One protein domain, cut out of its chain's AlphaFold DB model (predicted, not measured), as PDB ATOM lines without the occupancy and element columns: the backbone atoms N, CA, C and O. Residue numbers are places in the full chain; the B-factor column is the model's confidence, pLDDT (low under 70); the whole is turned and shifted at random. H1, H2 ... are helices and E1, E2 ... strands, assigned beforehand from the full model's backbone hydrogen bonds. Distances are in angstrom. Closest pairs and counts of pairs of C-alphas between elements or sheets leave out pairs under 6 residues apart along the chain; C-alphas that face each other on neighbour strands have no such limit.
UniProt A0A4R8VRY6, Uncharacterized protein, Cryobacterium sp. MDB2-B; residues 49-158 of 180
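AT A GLANCE: This is residues 49 to 158 of the 180 residues of an uncharacterized protein of Cryobacterium sp. MDB2-B (UniProt A0A4R8VRY6). A twisted three-stranded sheet, E3 E4 E5, has two helices, H1 and H3, side by side over one face; the small hairpin E1 E2 sits at one end of it, and a long loop with short H2 reaches out past the E3 edge. The printed part has 110 residues, with five named strands and then three named helices along it, E1 E2 E3 E4 E5 H1 H2 H3. The class is mixed, helices and strands, and both sheets are antiparallel. It is compact, with a radius of gyration of the C-alphas of 14.4 A and spans of 40 by 40 by 24 A.

IN THESE COORDINATES: Find C-alpha 55 at (-43.586, 39.848, 19.628), where E1, residues 55 to 58, begins; E2 follows at 61 to 64. E3, residues 68 to 77, runs 26.3 A; E4, 82 to 90, 26.1 A; E5, 95 to 101, 18.5 A. H1, 110 to 121, spans 16.3 A, H2 is residues 139 to 142, and H3, 149 to 157, spans 12.4 A to C-alpha 157 at (-33.628, 54.740, 7.782).

HOW THE PARTS SIT: E3, E4 and E5 form a meander, each strand the antiparallel neighbour of the one before, in a strongly twisted sheet. Look for N 72 and O 87 at 2.8 A, and N 86 and O 98 at 2.8 A. H1 and H3 are on the same face, two layers with the sheet; H3 has a height of 9.5 A. They touch, closest at C-alphas of Leu 117 and Leu 153, 6.2 A, at a shallow tilt of 7 degrees, opposite ways. In the hairpin E1 and E2, N 56 and O 63 are 2.8 A apart. H2 is not on the three-stranded sheet and is apart from H1 and H3. Every O i to N i+4 pair is within hydrogen-bond range in H1, 4 of 5 in H3, and H2 is too short for one.

THE WHOLE: The C-alphas farthest apart, Arg 110 and His 132, are 41.3 A apart. The printed part has no cut. The link H1 to H2 is long, 17 residues. Residues 49 to 63 have pLDDT under 70.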
ATOM      1  N   ILE A  49     -44.271  47.269  21.236       47.00
ATOM      2  CA  ILE A  49     -43.207  46.428  20.697       47.00
ATOM      3  C   ILE A  49     -42.397  45.942  21.903       47.00
ATOM      4  O   ILE A  49     -41.927  46.768  22.683       47.00
ATOM      5  N   ASN A  50     -42.295  44.624  22.110       47.47
ATOM      6  CA  ASN A  50     -41.373  44.067  23.100       47.47
ATOM      7  C   ASN A  50     -40.114  43.548  22.382       47.47
ATOM      8  O   ASN A  50     -40.201  42.471  21.785       47.47
ATOM      9  N   PRO A  51     -38.978  44.272  22.436       48.75
ATOM     10  CA  PRO A  51     -37.733  43.860  21.785       48.75
ATOM     11  C   PRO A  51     -37.226  42.494  22.241       48.75
ATOM     12  O   PRO A  51     -36.683  41.733  21.454       48.75
ATOM     13  N   SER A  52     -37.425  42.171  23.520       36.72
ATOM     14  CA  SER A  52     -36.844  40.976  24.145       36.72
ATOM     15  C   SER A  52     -37.482  39.653  23.706       36.72
ATOM     16  O   SER A  52     -36.923  38.595  23.973       36.72
ATOM     17  N   THR A  53     -38.652  39.687  23.058       46.47
ATOM     18  CA  THR A  53     -39.410  38.472  22.710       46.47
ATOM     19  C   THR A  53     -39.865  38.407  21.253       46.47
ATOM     20  O   THR A  53     -40.692  37.558  20.946       46.47
ATOM     21  N   SER A  54     -39.400  39.297  20.364       55.22
ATOM     22  CA  SER A  54     -39.822  39.368  18.945       55.22
ATOM     23  C   SER A  54     -41.346  39.329  18.718       55.22
ATOM     24  O   SER A  54     -41.856  38.825  17.716       55.22
ATOM     25  N   THR A  55     -42.116  39.869  19.670       49.69
ATOM     26  CA  THR A  55     -43.586  39.848  19.628       49.69
ATOM     27  C   THR A  55     -44.158  41.252  19.698       49.69
ATOM     28  O   THR A  55     -43.798  42.043  20.575       49.69
ATOM     29  N   ILE A  56     -45.127  41.538  18.831       55.28
ATOM     30  CA  ILE A  56     -45.994  42.707  18.942       55.28
ATOM     31  C   ILE A  56     -47.233  42.295  19.722       55.28
ATOM     32  O   ILE A  56     -47.963  41.377  19.336       55.28
ATOM     33  N   ARG A  57     -47.507  42.996  20.825       51.75
ATOM     34  CA  ARG A  57     -48.747  42.810  21.576       51.75
ATOM     35  C   ARG A  57     -49.665  44.004  21.366       51.75
ATOM     36  O   ARG A  57     -49.383  45.112  21.815       51.75
ATOM     37  N   ALA A  58     -50.814  43.748  20.750       53.66
ATOM     38  CA  ALA A  58     -51.920  44.692  20.682       53.66
ATOM     39  C   ALA A  58     -53.075  44.151  21.536       53.66
ATOM     40  O   ALA A  58     -53.743  43.173  21.186       53.66
ATOM     41  N   ARG A  59     -53.306  44.777  22.697       57.81
ATOM     42  CA  ARG A  59     -54.368  44.417  23.657       57.81
ATOM     43  C   ARG A  59     -54.293  42.942  24.112       57.81
ATOM     44  O   ARG A  59     -53.491  42.607  24.988       57.81
ATOM     45  N   ARG A  60     -55.134  42.069  23.540       52.25
ATOM     46  CA  ARG A  60     -55.236  40.624  23.846       52.25
ATOM     47  C   ARG A  60     -54.578  39.724  22.792       52.25
ATOM     48  O   ARG A  60     -54.513  38.523  23.012       52.25
ATOM     49  N   ARG A  61     -54.092  40.275  21.676       53.88
ATOM     50  CA  ARG A  61     -53.467  39.505  20.593       53.88
ATOM     51  C   ARG A  61     -51.953  39.705  20.622       53.88
ATOM     52  O   ARG A  61     -51.480  40.834  20.758       53.88
ATOM     53  N   ARG A  62     -51.216  38.598  20.547       58.88
ATOM     54  CA  ARG A  62     -49.767  38.569  20.330       58.88
ATOM     55  C   ARG A  62     -49.564  38.098  18.896       58.88
ATOM     56  O   ARG A  62     -50.169  37.099  18.523       58.88
ATOM     57  N   ALA A  63     -48.787  38.836  18.123       59.06
ATOM     58  CA  ALA A  63     -48.312  38.403  16.818       59.06
ATOM     59  C   ALA A  63     -46.786  38.403  16.863       59.06
ATOM     60  O   ALA A  63     -46.186  39.311  17.451       59.06
ATOM     61  N   HIS A  64     -46.175  37.381  16.285       70.88
ATOM     62  CA  HIS A  64     -44.740  37.366  16.065       70.88
ATOM     63  C   HIS A  64     -44.399  38.345  14.931       70.88
ATOM     64  O   HIS A  64     -45.264  38.675  14.115       70.88
ATOM     65  N   TYR A  65     -43.163  38.845  14.863       70.06
ATOM     66  CA  TYR A  65     -42.773  39.777  13.789       70.06
ATOM     67  C   TYR A  65     -42.951  39.157  12.393       70.06
ATOM     68  O   TYR A  65     -43.408  39.829  11.469       70.06
ATOM     69  N   SER A  66     -42.738  37.845  12.286       74.94
ATOM     70  CA  SER A  66     -42.962  37.034  11.082       74.94
ATOM     71  C   SER A  66     -44.421  36.972  10.620       74.94
ATOM     72  O   SER A  66     -44.683  36.698   9.453       74.94
ATOM     73  N   ASP A  67     -45.387  37.249  11.502       80.69
ATOM     74  CA  ASP A  67     -46.811  37.207  11.149       80.69
ATOM     75  C   ASP A  67     -47.273  38.483  10.434       80.69
ATOM     76  O   ASP A  67     -48.445  38.580  10.051       80.69
ATOM     77  N   ILE A  68     -46.404  39.493  10.323       81.38
ATOM     78  CA  ILE A  68     -46.664  40.744   9.610       81.38
ATOM     79  C   ILE A  68     -46.452  40.489   8.122       81.38
ATOM     80  O   ILE A  68     -45.340  40.203   7.683       81.38
ATOM     81  N   THR A  69     -47.531  40.602   7.352       87.12
ATOM     82  CA  THR A  69     -47.557  40.212   5.935       87.12
ATOM     83  C   THR A  69     -47.684  41.394   4.988       87.12
ATOM     84  O   THR A  69     -47.378  41.278   3.808       87.12
ATOM     85  N   SER A  70     -48.154  42.544   5.473       87.50
ATOM     86  CA  SER A  70     -48.350  43.724   4.630       87.50
ATOM     87  C   SER A  70     -48.050  45.011   5.379       87.50
ATOM     88  O   SER A  70     -48.301  45.128   6.583       87.50
ATOM     89  N   ALA A  71     -47.539  45.984   4.633       90.25
ATOM     90  CA  ALA A  71     -47.284  47.333   5.100       90.25
ATOM     91  C   ALA A  71     -47.945  48.343   4.164       90.25
ATOM     92  O   ALA A  71     -47.898  48.206   2.941       90.25
ATOM     93  N   GLN A  72     -48.573  49.354   4.752       89.38
ATOM     94  CA  GLN A  72     -49.286  50.405   4.042       89.38
ATOM     95  C   GLN A  72     -48.790  51.771   4.505       89.38
ATOM     96  O   GLN A  72     -48.758  52.056   5.701       89.38
ATOM     97  N   LEU A  73     -48.442  52.631   3.555       89.12
ATOM     98  CA  LEU A  73     -48.019  53.991   3.827       89.12
ATOM     99  C   LEU A  73     -49.240  54.912   3.925       89.12
ATOM    100  O   LEU A  73     -50.009  55.083   2.977       89.12
ATOM    101  N   LEU A  74     -49.417  55.513   5.096       85.00
ATOM    102  CA  LEU A  74     -50.469  56.473   5.391       85.00
ATOM    103  C   LEU A  74     -49.865  57.874   5.432       85.00
ATOM    104  O   LEU A  74     -49.110  58.224   6.343       85.00
ATOM    105  N   VAL A  75     -50.233  58.683   4.445       84.69
ATOM    106  CA  VAL A  75     -49.734  60.050   4.291       84.69
ATOM    107  C   VAL A  75     -50.868  61.023   4.556       84.69
ATOM    108  O   VAL A  75     -51.903  60.983   3.895       84.69
ATOM    109  N   SER A  76     -50.655  61.925   5.506       79.25
ATOM    110  CA  SER A  76     -51.524  63.076   5.728       79.25
ATOM    111  C   SER A  76     -50.720  64.335   5.440       79.25
ATOM    112  O   SER A  76     -49.782  64.660   6.166       79.25
ATOM    113  N   ALA A  77     -51.043  65.016   4.341       75.88
ATOM    114  CA  ALA A  77     -50.323  66.198   3.888       75.88
ATOM    115  C   ALA A  77     -51.245  67.422   3.818       75.88
ATOM    116  O   ALA A  77     -52.351  67.367   3.285       75.88
ATOM    117  N   SER A  78     -50.744  68.544   4.323       73.31
ATOM    118  CA  SER A  78     -51.285  69.896   4.192       73.31
ATOM    119  C   SER A  78     -50.229  70.799   3.540       73.31
ATOM    120  O   SER A  78     -49.094  70.378   3.332       73.31
ATOM    121  N   LYS A  79     -50.564  72.057   3.219       71.94
ATOM    122  CA  LYS A  79     -49.648  73.002   2.543       71.94
ATOM    123  C   LYS A  79     -48.298  73.190   3.256       71.94
ATOM    124  O   LYS A  79     -47.331  73.529   2.594       71.94
ATOM    125  N   LYS A  80     -48.241  73.022   4.582       74.56
ATOM    126  CA  LYS A  80     -47.035  73.270   5.399       74.56
ATOM    127  C   LYS A  80     -46.539  72.052   6.183       74.56
ATOM    128  O   LYS A  80     -45.490  72.122   6.818       74.56
ATOM    129  N   HIS A  81     -47.299  70.959   6.179       77.62
ATOM    130  CA  HIS A  81     -47.082  69.831   7.083       77.62
ATOM    131  C   HIS A  81     -47.332  68.510   6.369       77.62
ATOM    132  O   HIS A  81     -48.324  68.381   5.654       77.62
ATOM    133  N   ARG A  82     -46.484  67.513   6.622       81.56
ATOM    134  CA  ARG A  82     -46.643  66.147   6.116       81.56
ATOM    135  C   ARG A  82     -46.371  65.167   7.243       81.56
ATOM    136  O   ARG A  82     -45.264  65.126   7.764       81.56
ATOM    137  N   ALA A  83     -47.395  64.415   7.626       82.31
ATOM    138  CA  ALA A  83     -47.277  63.295   8.542       82.31
ATOM    139  C   ALA A  83     -47.249  61.990   7.743       82.31
ATOM    140  O   ALA A  83     -48.073  61.781   6.846       82.31
ATOM    141  N   ILE A  84     -46.306  61.121   8.087       84.81
ATOM    142  CA  ILE A  84     -46.049  59.849   7.423       84.81
ATOM    143  C   ILE A  84     -46.101  58.761   8.487       84.81
ATOM    144  O   ILE A  84     -45.368  58.802   9.477       84.81
ATOM    145  N   ASN A  85     -46.988  57.795   8.285       86.75
ATOM    146  CA  ASN A  85     -47.152  56.653   9.170       86.75
ATOM    147  C   ASN A  85     -47.108  55.369   8.350       86.75
ATOM    148  O   ASN A  85     -47.678  55.309   7.264       86.75
ATOM    149  N   LEU A  86     -46.495  54.329   8.899       86.94
ATOM    150  CA  LEU A  86     -46.498  52.990   8.338       86.94
ATOM    151  C   LEU A  86     -47.487  52.125   9.120       86.94
ATOM    152  O   LEU A  86     -47.311  51.873  10.312       86.94
ATOM    153  N   LEU A  87     -48.552  51.683   8.460       86.94
ATOM    154  CA  LEU A  87     -49.498  50.719   9.001       86.94
ATOM    155  C   LEU A  87     -49.027  49.308   8.652       86.94
ATOM    156  O   LEU A  87     -49.112  48.880   7.505       86.94
ATOM    157  N   LEU A  88     -48.588  48.574   9.663       86.12
ATOM    158  CA  LEU A  88     -48.247  47.162   9.584       86.12
ATOM    159  C   LEU A  88     -49.488  46.320   9.882       86.12
ATOM    160  O   LEU A  88     -50.217  46.581  10.849       86.12
ATOM    161  N   ARG A  89     -49.730  45.292   9.073       85.25
ATOM    162  CA  ARG A  89     -50.848  44.365   9.249       85.25
ATOM    163  C   ARG A  89     -50.357  42.924   9.241       85.25
ATOM    164  O   ARG A  89     -49.596  42.509   8.371       85.25
ATOM    165  N   SER A  90     -50.847  42.165  10.212       83.75
ATOM    166  CA  SER A  90     -50.627  40.728  10.321       83.75
ATOM    167  C   SER A  90     -51.752  39.931   9.668       83.75
ATOM    168  O   SER A  90     -52.908  40.367   9.679       83.75
ATOM    169  N   GLY A  91     -51.434  38.722   9.190       75.44
ATOM    170  CA  GLY A  91     -52.427  37.747   8.720       75.44
ATOM    171  C   GLY A  91     -53.483  37.388   9.779       75.44
ATOM    172  O   GLY A  91     -54.617  37.069   9.445       75.44
ATOM    173  N   THR A  92     -53.165  37.555  11.068       74.94
ATOM    174  CA  THR A  92     -54.095  37.352  12.198       74.94
ATOM    175  C   THR A  92     -55.060  38.528  12.437       74.94
ATOM    176  O   THR A  92     -55.854  38.528  13.387       74.94
ATOM    177  N   GLY A  93     -54.970  39.575  11.611       71.31
ATOM    178  CA  GLY A  93     -55.752  40.807  11.718       71.31
ATOM    179  C   GLY A  93     -55.196  41.831  12.713       71.31
ATOM    180  O   GLY A  93     -55.822  42.874  12.914       71.31
ATOM    181  N   LEU A  94     -54.037  41.574  13.333       74.75
ATOM    182  CA  LEU A  94     -53.351  42.565  14.168       74.75
ATOM    183  C   LEU A  94     -52.874  43.742  13.306       74.75
ATOM    184  O   LEU A  94     -52.383  43.554  12.194       74.75
ATOM    185  N   ARG A  95     -53.033  44.961  13.829       77.88
ATOM    186  CA  ARG A  95     -52.603  46.206  13.187       77.88
ATOM    187  C   ARG A  95     -51.674  46.960  14.126       77.88
ATOM    188  O   ARG A  95     -51.993  47.106  15.306       77.88
ATOM    189  N   ALA A  96     -50.559  47.440  13.599       76.94
ATOM    190  CA  ALA A  96     -49.610  48.285  14.307       76.94
ATOM    191  C   ALA A  96     -49.307  49.513  13.449       76.94
ATOM    192  O   ALA A  96     -49.173  49.401  12.237       76.94
ATOM    193  N   VAL A  97     -49.235  50.689  14.069       80.19
ATOM    194  CA  VAL A  97     -48.901  51.936  13.375       80.19
ATOM    195  C   VAL A  97     -47.552  52.411  13.879       80.19
ATOM    196  O   VAL A  97     -47.378  52.598  15.083       80.19
ATOM    197  N   VAL A  98     -46.620  52.609  12.956       82.38
ATOM    198  CA  VAL A  98     -45.309  53.202  13.208       82.38
ATOM    199  C   VAL A  98     -45.338  54.623  12.659       82.38
ATOM    200  O   VAL A  98     -45.526  54.836  11.463       82.38
ATOM    201  N   LEU A  99     -45.199  55.613  13.537       82.00
ATOM    202  CA  LEU A  99     -45.075  57.012  13.136       82.00
ATOM    203  C   LEU A  99     -43.661  57.228  12.597       82.00
ATOM    204  O   LEU A  99     -42.725  57.170  13.378       82.00
ATOM    205  N   ILE A 100     -43.509  57.481  11.298       84.25
ATOM    206  CA  ILE A 100     -42.202  57.750  10.677       84.25
ATOM    207  C   ILE A 100     -41.825  59.218  10.873       84.25
ATOM    208  O   ILE A 100     -40.728  59.540  11.329       84.25
ATOM    209  N   ARG A 101     -42.762  60.110  10.541       84.06
ATOM    210  CA  ARG A 101     -42.600  61.560  10.655       84.06
ATOM    211  C   ARG A 101     -43.924  62.194  11.044       84.06
ATOM    212  O   ARG A 101     -44.955  61.910  10.431       84.06
ATOM    213  N   ASP A 102     -43.917  63.064  12.044       81.62
ATOM    214  CA  ASP A 102     -45.099  63.836  12.417       81.62
ATOM    215  C   ASP A 102     -45.231  65.139  11.611       81.62
ATOM    216  O   ASP A 102     -44.313  65.593  10.928       81.62
ATOM    217  N   ALA A 103     -46.387  65.793  11.723       74.94
ATOM    218  CA  ALA A 103     -46.645  67.074  11.063       74.94
ATOM    219  C   ALA A 103     -45.648  68.189  11.458       74.94
ATOM    220  O   ALA A 103     -45.503  69.170  10.729       74.94
ATOM    221  N   ARG A 104     -44.958  68.053  12.598       77.81
ATOM    222  CA  ARG A 104     -43.951  68.993  13.111       77.81
ATOM    223  C   ARG A 104     -42.528  68.624  12.673       77.81
ATOM    224  O   ARG A 104     -41.583  69.186  13.214       77.81
ATOM    225  N   ARG A 105     -42.378  67.721  11.693       78.38
ATOM    226  CA  ARG A 105     -41.095  67.217  11.168       78.38
ATOM    227  C   ARG A 105     -40.275  66.412  12.179       78.38
ATOM    228  O   ARG A 105     -39.086  66.206  11.967       78.38
ATOM    229  N   ARG A 106     -40.887  65.942  13.265       80.12
ATOM    230  CA  ARG A 106     -40.215  65.056  14.218       80.12
ATOM    231  C   ARG A 106     -40.259  63.631  13.689       80.12
ATOM    232  O   ARG A 106     -41.324  63.161  13.288       80.12
ATOM    233  N   THR A 107     -39.113  62.971  13.701       83.69
ATOM    234  CA  THR A 107     -38.948  61.563  13.334       83.69
ATOM    235  C   THR A 107     -38.927  60.675  14.580       83.69
ATOM    236  O   THR A 107     -39.040  61.161  15.712       83.69
ATOM    237  N   LEU A 108     -38.822  59.359  14.380       78.19
ATOM    238  CA  LEU A 108     -38.599  58.406  15.468       78.19
ATOM    239  C   LEU A 108     -37.316  58.739  16.240       78.19
ATOM    240  O   LEU A 108     -36.305  59.123  15.655       78.19
ATOM    241  N   ASN A 109     -37.348  58.530  17.560       79.88
ATOM    242  CA  ASN A 109     -36.117  58.449  18.342       79.88
ATOM    243  C   ASN A 109     -35.284  57.256  17.845       79.88
ATOM    244  O   ASN A 109     -35.858  56.246  17.441       79.88
ATOM    245  N   ARG A 110     -33.955  57.347  17.927       79.81
ATOM    246  CA  ARG A 110     -33.015  56.330  17.443       79.81
ATOM    247  C   ARG A 110     -33.344  54.925  17.951       79.81
ATOM    248  O   ARG A 110     -33.459  54.012  17.148       79.81
ATOM    249  N   GLU A 111     -33.597  54.780  19.249       74.56
ATOM    250  CA  GLU A 111     -33.976  53.492  19.851       74.56
ATOM    251  C   GLU A 111     -35.268  52.921  19.242       74.56
ATOM    252  O   GLU A 111     -35.353  51.736  18.940       74.56
ATOM    253  N   LEU A 112     -36.285  53.763  19.014       75.06
ATOM    254  CA  LEU A 112     -37.532  53.320  18.383       75.06
ATOM    255  C   LEU A 112     -37.345  53.004  16.895       75.06
ATOM    256  O   LEU A 112     -38.033  52.123  16.384       75.06
ATOM    257  N   ALA A 113     -36.458  53.724  16.207       80.06
ATOM    258  CA  ALA A 113     -36.128  53.460  14.812       80.06
ATOM    259  C   ALA A 113     -35.437  52.098  14.672       80.06
ATOM    260  O   ALA A 113     -35.884  51.286  13.871       80.06
ATOM    261  N   GLU A 114     -34.439  51.802  15.509       82.00
ATOM    262  CA  GLU A 114     -33.752  50.503  15.545       82.00
ATOM    263  C   GLU A 114     -34.739  49.354  15.819       82.00
ATOM    264  O   GLU A 114     -34.774  48.376  15.074       82.00
ATOM    265  N   LEU A 115     -35.647  49.523  16.788       80.19
ATOM    266  CA  LEU A 115     -36.710  48.545  17.052       80.19
ATOM    267  C   LEU A 115     -37.642  48.333  15.857       80.19
ATOM    268  O   LEU A 115     -38.049  47.208  15.570       80.19
ATOM    269  N   ALA A 116     -38.026  49.410  15.176       83.50
ATOM    270  CA  ALA A 116     -38.899  49.314  14.018       83.50
ATOM    271  C   ALA A 116     -38.192  48.646  12.826       83.50
ATOM    272  O   ALA A 116     -38.822  47.855  12.123       83.50
ATOM    273  N   LEU A 117     -36.891  48.894  12.640       86.75
ATOM    274  CA  LEU A 117     -36.073  48.209  11.639       86.75
ATOM    275  C   LEU A 117     -36.000  46.708  11.920       86.75
ATOM    276  O   LEU A 117     -36.233  45.917  11.009       86.75
ATOM    277  N   ASP A 118     -35.763  46.301  13.166       84.00
ATOM    278  CA  ASP A 118     -35.709  44.882  13.535       84.00
ATOM    279  C   ASP A 118     -37.043  44.166  13.299       84.00
ATOM    280  O   ASP A 118     -37.072  43.054  12.763       84.00
ATOM    281  N   VAL A 119     -38.159  44.826  13.623       83.81
ATOM    282  CA  VAL A 119     -39.509  44.320  13.330       83.81
ATOM    283  C   VAL A 119     -39.705  44.109  11.830       83.81
ATOM    284  O   VAL A 119     -40.189  43.055  11.418       83.81
ATOM    285  N   ILE A 120     -39.347  45.098  11.005       88.19
ATOM    286  CA  ILE A 120     -39.536  45.026   9.549       88.19
ATOM    287  C   ILE A 120     -38.610  43.973   8.935       88.19
ATOM    288  O   ILE A 120     -39.055  43.194   8.092       88.19
ATOM    289  N   ARG A 121     -37.356  43.872   9.390       89.31
ATOM    290  CA  ARG A 121     -36.401  42.853   8.922       89.31
ATOM    291  C   ARG A 121     -36.905  41.432   9.174       89.31
ATOM    292  O   ARG A 121     -36.755  40.577   8.308       89.31
ATOM    293  N   GLN A 122     -37.537  41.194  10.323       85.81
ATOM    294  CA  GLN A 122     -38.080  39.884  10.709       85.81
ATOM    295  C   GLN A 122     -39.487  39.603  10.147       85.81
ATOM    296  O   GLN A 122     -40.064  38.554  10.433       85.81
ATOM    297  N   SER A 123     -40.058  40.526   9.371       87.19
ATOM    298  CA  SER A 123     -41.402  40.395   8.805       87.19
ATOM    299  C   SER A 123     -41.414  39.816   7.390       87.19
ATOM    300  O   SER A 123     -40.431  39.889   6.648       87.19
ATOM    301  N   HIS A 124     -42.571  39.292   6.984       91.00
ATOM    302  CA  HIS A 124     -42.840  38.814   5.626       91.00
ATOM    303  C   HIS A 124     -43.674  39.832   4.838       91.00
ATOM    304  O   HIS A 124     -44.641  39.476   4.162       91.00
ATOM    305  N   ILE A 125     -43.339  41.118   4.968       91.31
ATOM    306  CA  ILE A 125     -44.031  42.191   4.254       91.31
ATOM    307  C   ILE A 125     -43.850  42.006   2.745       91.31
ATOM    308  O   ILE A 125     -42.737  42.034   2.228       91.31
ATOM    309  N   ALA A 126     -44.971  41.890   2.044       90.81
ATOM    310  CA  ALA A 126     -45.048  41.959   0.595       90.81
ATOM    311  C   ALA A 126     -46.287  42.760   0.179       90.81
ATOM    312  O   ALA A 126     -47.232  42.942   0.959       90.81
ATOM    313  N   ILE A 127     -46.302  43.240  -1.065       90.06
ATOM    314  CA  ILE A 127     -47.516  43.825  -1.636       90.06
ATOM    315  C   ILE A 127     -48.534  42.682  -1.804       90.06
ATOM    316  O   ILE A 127     -48.198  41.663  -2.410       90.06
ATOM    317  N   PRO A 128     -49.762  42.810  -1.270       87.69
ATOM    318  CA  PRO A 128     -50.791  41.798  -1.435       87.69
ATOM    319  C   PRO A 128     -51.120  41.547  -2.904       87.69
ATOM    320  O   PRO A 128     -50.998  42.430  -3.753       87.69
ATOM    321  N   VAL A 129     -51.608  40.345  -3.171       88.44
ATOM    322  CA  VAL A 129     -52.035  39.909  -4.497       88.44
ATOM    323  C   VAL A 129     -53.564  39.864  -4.529       88.44
ATOM    324  O   VAL A 129     -54.206  39.533  -3.529       88.44
ATOM    325  N   SER A 130     -54.163  40.258  -5.653       87.69
ATOM    326  CA  SER A 130     -55.616  40.212  -5.837       87.69
ATOM    327  C   SER A 130     -56.033  38.842  -6.364       87.69
ATOM    328  O   SER A 130     -55.322  38.244  -7.163       87.69
ATOM    329  N   VAL A 131     -57.227  38.370  -5.999       87.69
ATOM    330  CA  VAL A 131     -57.797  37.130  -6.561       87.69
ATOM    331  C   VAL A 131     -57.968  37.236  -8.083       87.69
ATOM    332  O   VAL A 131     -57.829  36.248  -8.796       87.69
ATOM    333  N   HIS A 132     -58.220  38.446  -8.591       85.69
ATOM    334  CA  HIS A 132     -58.366  38.725 -10.023       85.69
ATOM    335  C   HIS A 132     -57.030  38.978 -10.746       85.69
ATOM    336  O   HIS A 132     -57.022  39.179 -11.956       85.69
ATOM    337  N   ASP A 133     -55.912  38.988 -10.020       86.38
ATOM    338  CA  ASP A 133     -54.557  39.152 -10.556       86.38
ATOM    339  C   ASP A 133     -53.578  38.300  -9.729       86.38
ATOM    340  O   ASP A 133     -52.804  38.848  -8.944       86.38
ATOM    341  N   PRO A 134     -53.637  36.959  -9.847       86.88
ATOM    342  CA  PRO A 134     -52.850  36.037  -9.023       86.88
ATOM    343  C   PRO A 134     -51.344  36.111  -9.300       86.88
ATOM    344  O   PRO A 134     -50.540  35.726  -8.458       86.88
ATOM    345  N   GLU A 135     -50.958  36.623 -10.466       86.81
ATOM    346  CA  GLU A 135     -49.559  36.865 -10.818       86.81
ATOM    347  C   GLU A 135     -49.027  38.190 -10.244       86.81
ATOM    348  O   GLU A 135     -47.830  38.457 -10.316       86.81
ATOM    349  N   GLY A 136     -49.897  39.037  -9.680       85.88
ATOM    350  CA  GLY A 136     -49.514  40.303  -9.057       85.88
ATOM    351  C   GLY A 136     -48.965  41.349 -10.030       85.88
ATOM    352  O   GLY A 136     -48.339  42.315  -9.590       85.88
ATOM    353  N   ARG A 137     -49.210  41.207 -11.341       87.88
ATOM    354  CA  ARG A 137     -48.712  42.141 -12.372       87.88
ATOM    355  C   ARG A 137     -49.225  43.563 -12.151       87.88
ATOM    356  O   ARG A 137     -48.533  44.536 -12.437       87.88
ATOM    357  N   PHE A 138     -50.421  43.679 -11.586       88.06
ATOM    358  CA  PHE A 138     -51.091  44.923 -11.231       88.06
ATOM    359  C   PHE A 138     -51.175  45.119  -9.716       88.06
ATOM    360  O   PHE A 138     -51.944  45.964  -9.255       88.06
ATOM    361  N   ALA A 139     -50.384  44.399  -8.909       86.38
ATOM    362  CA  ALA A 139     -50.417  44.511  -7.449       86.38
ATOM    363  C   ALA A 139     -50.241  45.965  -6.977       86.38
ATOM    364  O   ALA A 139     -50.961  46.424  -6.092       86.38
ATOM    365  N   ARG A 140     -49.365  46.737  -7.633       87.31
ATOM    366  CA  ARG A 140     -49.140  48.158  -7.314       87.31
ATOM    367  C   ARG A 140     -50.298  49.074  -7.722       87.31
ATOM    368  O   ARG A 140     -50.470  50.128  -7.123       87.31
ATOM    369  N   TYR A 141     -51.106  48.678  -8.701       86.75
ATOM    370  CA  TYR A 141     -52.327  49.398  -9.073       86.75
ATOM    371  C   TYR A 141     -53.494  49.041  -8.140       86.75
ATOM    372  O   TYR A 141     -54.220  49.922  -7.690       86.75
ATOM    373  N   ASN A 142     -53.628  47.756  -7.797       85.69
ATOM    374  CA  ASN A 142     -54.664  47.233  -6.905       85.69
ATOM    375  C   ASN A 142     -54.455  47.674  -5.446       85.69
ATOM    376  O   ASN A 142     -55.415  47.933  -4.719       85.69
ATOM    377  N   PHE A 143     -53.194  47.796  -5.023       88.19
ATOM    378  CA  PHE A 143     -52.797  48.171  -3.668       88.19
ATOM    379  C   PHE A 143     -51.819  49.359  -3.687       88.19
ATOM    380  O   PHE A 143     -50.680  49.238  -3.238       88.19
ATOM    381  N   PRO A 144     -52.253  50.545  -4.150       87.25
ATOM    382  CA  PRO A 144     -51.365  51.671  -4.463       87.25
ATOM    383  C   PRO A 144     -50.709  52.314  -3.243       87.25
ATOM    384  O   PRO A 144     -49.772  53.086  -3.372       87.25
ATOM    385  N   THR A 145     -51.210  52.034  -2.045       89.56
ATOM    386  CA  THR A 145     -50.652  52.572  -0.795       89.56
ATOM    387  C   THR A 145     -49.782  51.554  -0.069       89.56
ATOM    388  O   THR A 145     -49.210  51.885   0.966       89.56
ATOM    389  N   ASN A 146     -49.686  50.327  -0.584       91.38
ATOM    390  CA  ASN A 146     -48.875  49.291   0.024       91.38
ATOM    391  C   ASN A 146     -47.441  49.396  -0.481       91.38
ATOM    392  O   ASN A 146     -47.199  49.725  -1.642       91.38
ATOM    393  N   VAL A 147     -46.509  49.132   0.423       92.62
ATOM    394  CA  VAL A 147     -45.073  49.262   0.185       92.62
ATOM    395  C   VAL A 147     -44.407  47.905   0.356       92.62
ATOM    396  O   VAL A 147     -44.926  47.035   1.065       92.62
ATOM    397  N   THR A 148     -43.276  47.712  -0.318       93.19
ATOM    398  CA  THR A 148     -42.442  46.524  -0.111       93.19
ATOM    399  C   THR A 148     -41.747  46.585   1.249       93.19
ATOM    400  O   THR A 148     -41.778  47.608   1.943       93.19
ATOM    401  N   ARG A 149     -41.128  45.478   1.668       92.81
ATOM    402  CA  ARG A 149     -40.330  45.461   2.897       92.81
ATOM    403  C   ARG A 149     -39.133  46.403   2.778       92.81
ATOM    404  O   ARG A 149     -38.817  47.100   3.733       92.81
ATOM    405  N   GLU A 150     -38.507  46.434   1.612       92.69
ATOM    406  CA  GLU A 150     -37.344  47.257   1.298       92.69
ATOM    407  C   GLU A 150     -37.713  48.748   1.340       92.69
ATOM    408  O   GLU A 150     -37.079  49.503   2.072       92.69
ATOM    409  N   ASP A 151     -38.821  49.139   0.695       92.31
ATOM    410  CA  ASP A 151     -39.371  50.502   0.798       92.31
ATOM    411  C   ASP A 151     -39.653  50.881   2.266       92.31
ATOM    412  O   ASP A 151     -39.419  52.007   2.700       92.31
ATOM    413  N   ALA A 152     -40.195  49.945   3.055       91.06
ATOM    414  CA  ALA A 152     -40.512  50.180   4.459       91.06
ATOM    415  C   ALA A 152     -39.258  50.381   5.326       91.06
ATOM    416  O   ALA A 152     -39.304  51.190   6.253       91.06
ATOM    417  N   LEU A 153     -38.159  49.676   5.035       92.44
ATOM    418  CA  LEU A 153     -36.865  49.886   5.694       92.44
ATOM    419  C   LEU A 153     -36.297  51.261   5.343       92.44
ATOM    420  O   LEU A 153     -35.962  52.024   6.247       92.44
ATOM    421  N   GLU A 154     -36.277  51.607   4.055       92.06
ATOM    422  CA  GLU A 154     -35.770  52.894   3.572       92.06
ATOM    423  C   GLU A 154     -36.522  54.072   4.208       92.06
ATOM    424  O   GLU A 154     -35.908  55.030   4.672       92.06
ATOM    425  N   LEU A 155     -37.849  53.967   4.338       90.12
ATOM    426  CA  LEU A 155     -38.676  54.992   4.981       90.12
ATOM    427  C   LEU A 155     -38.338  55.229   6.460       90.12
ATOM    428  O   LEU A 155     -38.620  56.314   6.974       90.12
ATOM    429  N   ILE A 156     -37.797  54.231   7.161       88.38
ATOM    430  CA  ILE A 156     -37.376  54.370   8.560       88.38
ATOM    431  C   ILE A 156     -35.932  54.857   8.652       88.38
ATOM    432  O   ILE A 156     -35.649  55.715   9.487       88.38
ATOM    433  N   GLU A 157     -35.039  54.340   7.807       89.56
ATOM    434  CA  GLU A 157     -33.628  54.740   7.782       89.56
ATOM    435  C   GLU A 157     -33.460  56.190   7.315       89.56
ATOM    436  O   GLU A 157     -32.713  56.955   7.923       89.56
ATOM    437  N   SER A 158     -34.198  56.586   6.276       88.00
ATOM    438  CA  SER A 158     -34.170  57.926   5.685       88.00
ATOM    439  C   SER A 158     -35.590  58.482   5.513       88.00
ATOM    440  O   SER A 158     -36.146  58.463   4.414       88.00
TER     441      SER A 158